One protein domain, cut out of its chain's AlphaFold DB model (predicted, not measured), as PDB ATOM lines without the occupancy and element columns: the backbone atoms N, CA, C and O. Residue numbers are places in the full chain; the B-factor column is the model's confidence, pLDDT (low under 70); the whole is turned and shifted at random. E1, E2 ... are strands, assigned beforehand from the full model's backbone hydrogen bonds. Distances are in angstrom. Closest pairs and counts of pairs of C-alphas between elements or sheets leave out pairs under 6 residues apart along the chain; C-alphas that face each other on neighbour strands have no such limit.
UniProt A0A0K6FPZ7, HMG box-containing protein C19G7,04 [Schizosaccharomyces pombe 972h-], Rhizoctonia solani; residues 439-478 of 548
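AT A GLANCE: This is residues 439 to 478 of the 548 residues of the protein "HMG box-containing protein C19G7,04 [Schizosaccharomyces pombe 972h-]" of Rhizoctonia solani (UniProt A0A0K6FPZ7). Little regular structure is present: a small sheet of three short strands, with a long loop, residues 454 to 474, arching over one of its faces. The printed part has 40 residues, no named helix, and E1, E2 and E3 in chain order; its class is all strand, though these strands hold only 11 residues. The sheet's order is E2, E1, E3, all antiparallel. The whole is compact, with a radius of gyration of the C-alphas of 9.5 A and spans of 25 by 18 by 12 A.

HOW THE PARTS SIT: Inner strand E1, residues 439 to 442, forms an antiparallel hairpin with E2, residues 450 to 453; N 451 and O 440 are within hydrogen-bond range at 2.8 A. E1 is also antiparallel to E3, residues 475 to 477, with N 476 and O 441 within that range at 2.8 A. Edge strands E2 and E3 are apart.

IN THESE COORDINATES: E1 begins at C-alpha 439 (-31.953, 12.152, -28.756) and is 10.2 A long; E2 is 10.0 A. E3, 6.4 A, ends at C-alpha 477 (-28.862, 10.941, -23.708).

THE WHOLE: The farthest C-alphas, of Gln 446 and Ser 455, are 26.4 A apart. The printed part has no cut. The E2 to E3 link is long; pLDDT is under 70 at residues 460 to 473.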
ATOM      1  N   GLU A 439     -33.207  11.871 -28.077       87.94
ATOM      2  CA  GLU A 439     -31.953  12.152 -28.756       87.94
ATOM      3  C   GLU A 439     -30.741  11.586 -28.000       87.94
ATOM      4  O   GLU A 439     -30.660  11.637 -26.771       87.94
ATOM      5  N   TRP A 440     -29.779  11.049 -28.749       86.69
ATOM      6  CA  TRP A 440     -28.559  10.457 -28.210       86.69
ATOM      7  C   TRP A 440     -27.332  10.994 -28.933       86.69
ATOM      8  O   TRP A 440     -27.200  10.796 -30.138       86.69
ATOM      9  N   LYS A 441     -26.399  11.609 -28.209       87.69
ATOM     10  CA  LYS A 441     -25.116  12.051 -28.762       87.69
ATOM     11  C   LYS A 441     -24.047  10.984 -28.549       87.69
ATOM     12  O   LYS A 441     -24.023  10.310 -27.516       87.69
ATOM     13  N   CYS A 442     -23.157  10.812 -29.516       84.88
ATOM     14  CA  CYS A 442     -21.976   9.970 -29.367       84.88
ATOM     15  C   CYS A 442     -21.047  10.537 -28.281       84.88
ATOM     16  O   CYS A 442     -20.736  11.724 -28.296       84.88
ATOM     17  N   SER A 443     -20.562   9.694 -27.362       82.56
ATOM     18  CA  SER A 443     -19.634  10.111 -26.298       82.56
ATOM     19  C   SER A 443     -18.215  10.409 -26.789       82.56
ATOM     20  O   SER A 443     -17.376  10.816 -25.995       82.56
ATOM     21  N   SER A 444     -17.905  10.120 -28.056       78.44
ATOM     22  CA  SER A 444     -16.607  10.425 -28.654       78.44
ATOM     23  C   SER A 444     -16.649  11.818 -29.274       78.44
ATOM     24  O   SER A 444     -17.392  12.056 -30.230       78.44
ATOM     25  N   GLU A 445     -15.811  12.714 -28.758       77.94
ATOM     26  CA  GLU A 445     -15.633  14.088 -29.249       77.94
ATOM     27  C   GLU A 445     -15.267  14.116 -30.741       77.94
ATOM     28  O   GLU A 445     -15.819  14.904 -31.502       77.94
ATOM     29  N   GLN A 446     -14.434  13.166 -31.186       77.12
ATOM     30  CA  GLN A 446     -14.045  12.975 -32.590       77.12
ATOM     31  C   GLN A 446     -15.190  12.488 -33.498       77.12
ATOM     32  O   GLN A 446     -15.065  12.513 -34.720       77.12
ATOM     33  N   CYS A 447     -16.289  11.992 -32.926       80.31
ATOM     34  CA  CYS A 447     -17.443  11.515 -33.682       80.31
ATOM     35  C   CYS A 447     -18.544  12.576 -33.760       80.31
ATOM     36  O   CYS A 447     -19.114  12.768 -34.830       80.31
ATOM     37  N   GLY A 448     -18.884  13.216 -32.634       76.25
ATOM     38  CA  GLY A 448     -19.884  14.290 -32.531       76.25
ATOM     39  C   GLY A 448     -21.346  13.919 -32.845       76.25
ATOM     40  O   GLY A 448     -22.244  14.637 -32.409       76.25
ATOM     41  N   ARG A 449     -21.589  12.811 -33.565       81.44
ATOM     42  CA  ARG A 449     -22.881  12.427 -34.159       81.44
ATOM     43  C   ARG A 449     -24.025  12.339 -33.154       81.44
ATOM     44  O   ARG A 449     -23.879  11.778 -32.067       81.44
ATOM     45  N   THR A 450     -25.186  12.781 -33.619       85.12
ATOM     46  CA  THR A 450     -26.457  12.767 -32.901       85.12
ATOM     47  C   THR A 450     -27.420  11.765 -33.544       85.12
ATOM     48  O   THR A 450     -27.496  11.649 -34.765       85.12
ATOM     49  N   TYR A 451     -28.152  11.018 -32.720       84.06
ATOM     50  CA  TYR A 451     -29.083   9.964 -33.123       84.06
ATOM     51  C   TYR A 451     -30.468  10.233 -32.526       84.06
ATOM     52  O   TYR A 451     -30.785   9.795 -31.418       84.06
ATOM     53  N   GLY A 452     -31.307  10.944 -33.276       84.00
ATOM     54  CA  GLY A 452     -32.691  11.213 -32.901       84.00
ATOM     55  C   GLY A 452     -33.610   9.992 -33.041       84.00
ATOM     56  O   GLY A 452     -33.513   9.230 -34.007       84.00
ATOM     57  N   ARG A 453     -34.509   9.774 -32.073       84.00
ATOM     58  CA  ARG A 453     -35.558   8.737 -32.102       84.00
ATOM     59  C   ARG A 453     -36.871   9.267 -31.515       84.00
ATOM     60  O   ARG A 453     -36.881  10.028 -30.551       84.00
ATOM     61  N   HIS A 454     -38.005   8.804 -32.043       80.81
ATOM     62  CA  HIS A 454     -39.338   9.119 -31.492       80.81
ATOM     63  C   HIS A 454     -39.812   8.123 -30.409       80.81
ATOM     64  O   HIS A 454     -40.885   8.295 -29.834       80.81
ATOM     65  N   SER A 455     -39.026   7.085 -30.100       82.88
ATOM     66  CA  SER A 455     -39.282   6.108 -29.029       82.88
ATOM     67  C   SER A 455     -38.002   5.801 -28.234       82.88
ATOM     68  O   SER A 455     -36.898   5.989 -28.746       82.88
ATOM     69  N   LYS A 456     -38.134   5.304 -26.991       80.06
ATOM     70  CA  LYS A 456     -37.012   4.773 -26.184       80.06
ATOM     71  C   LYS A 456     -36.544   3.403 -26.721       80.06
ATOM     72  O   LYS A 456     -36.531   2.419 -25.993       80.06
ATOM     73  N   SER A 457     -36.243   3.318 -28.019       76.38
ATOM     74  CA  SER A 457     -35.796   2.087 -28.687       76.38
ATOM     75  C   SER A 457     -34.304   1.812 -28.512       76.38
ATOM     76  O   SER A 457     -33.893   0.663 -28.633       76.38
ATOM     77  N   ILE A 458     -33.516   2.848 -28.208       77.38
ATOM     78  CA  ILE A 458     -32.101   2.744 -27.849       77.38
ATOM     79  C   ILE A 458     -31.991   2.503 -26.340       77.38
ATOM     80  O   ILE A 458     -32.399   3.333 -25.530       77.38
ATOM     81  N   ASP A 459     -31.410   1.358 -25.995       72.00
ATOM     82  CA  ASP A 459     -30.998   0.958 -24.650       72.00
ATOM     83  C   ASP A 459     -29.459   1.035 -24.606       72.00
ATOM     84  O   ASP A 459     -28.816   0.216 -25.263       72.00
ATOM     85  N   PRO A 460     -28.832   2.002 -23.909       68.12
ATOM     86  CA  PRO A 460     -27.374   2.181 -23.951       68.12
ATOM     87  C   PRO A 460     -26.569   1.015 -23.378       68.12
ATOM     88  O   PRO A 460     -25.400   0.857 -23.725       68.12
ATOM     89  N   GLU A 461     -27.172   0.218 -22.497       64.88
ATOM     90  CA  GLU A 461     -26.511  -0.891 -21.811       64.88
ATOM     91  C   GLU A 461     -26.516  -2.145 -22.693       64.88
ATOM     92  O   GLU A 461     -25.523  -2.869 -22.756       64.88
ATOM     93  N   LYS A 462     -27.604  -2.374 -23.444       60.03
ATOM     94  CA  LYS A 462     -27.752  -3.531 -24.348       60.03
ATOM     95  C   LYS A 462     -27.368  -3.235 -25.802       60.03
ATOM     96  O   LYS A 462     -26.940  -4.140 -26.519       60.03
ATOM     97  N   GLN A 463     -27.500  -1.988 -26.256       54.69
ATOM     98  CA  GLN A 463     -27.262  -1.550 -27.640       54.69
ATOM     99  C   GLN A 463     -25.991  -0.700 -27.802       54.69
ATOM    100  O   GLN A 463     -25.915   0.151 -28.688       54.69
ATOM    101  N   GLY A 464     -24.933  -1.005 -27.042       48.97
ATOM    102  CA  GLY A 464     -23.549  -0.570 -27.315       48.97
ATOM    103  C   GLY A 464     -22.947  -1.168 -28.604       48.97
ATOM    104  O   GLY A 464     -21.800  -1.614 -28.611       48.97
ATOM    105  N   LYS A 465     -23.752  -1.242 -29.674       46.72
ATOM    106  CA  LYS A 465     -23.487  -1.849 -30.990       46.72
ATOM    107  C   LYS A 465     -23.806  -0.903 -32.161       46.72
ATOM    108  O   LYS A 465     -23.893  -1.354 -33.300       46.72
ATOM    109  N   LEU A 466     -23.940   0.407 -31.924       52.78
ATOM    110  CA  LEU A 466     -23.759   1.381 -33.006       52.78
ATOM    111  C   LEU A 466     -22.260   1.505 -33.299       52.78
ATOM    112  O   LEU A 466     -21.560   2.328 -32.716       52.78
ATOM    113  N   TYR A 467     -21.765   0.640 -34.183       51.53
ATOM    114  CA  TYR A 467     -20.381   0.660 -34.647       51.53
ATOM    115  C   TYR A 467     -20.142   1.890 -35.530       51.53
ATOM    116  O   TYR A 467     -20.411   1.862 -36.732       51.53
ATOM    117  N   HIS A 468     -19.600   2.967 -34.961       53.34
ATOM    118  CA  HIS A 468     -18.979   4.014 -35.769       53.34
ATOM    119  C   HIS A 468     -17.522   3.626 -36.026       53.34
ATOM    120  O   HIS A 468     -16.741   3.485 -35.087       53.34
ATOM    121  N   ASN A 469     -17.167   3.416 -37.297       53.12
ATOM    122  CA  ASN A 469     -15.818   3.029 -37.727       53.12
ATOM    123  C   ASN A 469     -15.238   1.818 -36.948       53.12
ATOM    124  O   ASN A 469     -14.080   1.819 -36.542       53.12
ATOM    125  N   SER A 470     -16.081   0.808 -36.693       54.66
ATOM    126  CA  SER A 470     -15.800  -0.398 -35.882       54.66
ATOM    127  C   SER A 470     -15.522  -0.184 -34.382       54.66
ATOM    128  O   SER A 470     -15.346  -1.163 -33.657       54.66
ATOM    129  N   ILE A 471     -15.561   1.050 -33.873       57.34
ATOM    130  CA  ILE A 471     -15.365   1.366 -32.451       57.34
ATOM    131  C   ILE A 471     -16.697   1.237 -31.690       57.34
ATOM    132  O   ILE A 471     -17.746   1.684 -32.162       57.34
ATOM    133  N   ARG A 472     -16.663   0.654 -30.479       63.62
ATOM    134  CA  ARG A 472     -17.793   0.716 -29.535       63.62
ATOM    135  C   ARG A 472     -17.820   2.091 -28.871       63.62
ATOM    136  O   ARG A 472     -17.025   2.358 -27.975       63.62
ATOM    137  N   VAL A 473     -18.744   2.945 -29.293       68.06
ATOM    138  CA  VAL A 473     -18.987   4.251 -28.668       68.06
ATOM    139  C   VAL A 473     -20.146   4.171 -27.673       68.06
ATOM    140  O   VAL A 473     -21.120   3.452 -27.903       68.06
ATOM    141  N   LYS A 474     -20.056   4.908 -26.559       79.06
ATOM    142  CA  LYS A 474     -21.180   5.069 -25.628       79.06
ATOM    143  C   LYS A 474     -22.112   6.155 -26.170       79.06
ATOM    144  O   LYS A 474     -21.663   7.119 -26.787       79.06
ATOM    145  N   LEU A 475     -23.411   6.007 -25.935       82.25
ATOM    146  CA  LEU A 475     -24.398   7.041 -26.236       82.25
ATOM    147  C   LEU A 475     -24.753   7.808 -24.961       82.25
ATOM    148  O   LEU A 475     -25.047   7.206 -23.928       82.25
ATOM    149  N   VAL A 476     -24.729   9.137 -25.050       84.31
ATOM    150  CA  VAL A 476     -25.115  10.062 -23.981       84.31
ATOM    151  C   VAL A 476     -26.503  10.622 -24.313       84.31
ATOM    152  O   VAL A 476     -26.667  11.236 -25.371       84.31
ATOM    153  N   PRO A 477     -27.520  10.422 -23.460       85.75
ATOM    154  CA  PRO A 477     -28.862  10.941 -23.708       85.75
ATOM    155  C   PRO A 477     -28.853  12.470 -23.647       85.75
ATOM    156  O   PRO A 477     -28.283  13.039 -22.721       85.75
ATOM    157  N   GLN A 478     -29.506  13.127 -24.604       85.69
ATOM    158  CA  GLN A 478     -29.725  14.583 -24.604       85.69
ATOM    159  C   GLN A 478     -31.141  14.939 -24.089       85.69
ATOM    160  O   GLN A 478     -31.716  15.956 -24.451       85.69
TER     161      GLN A 478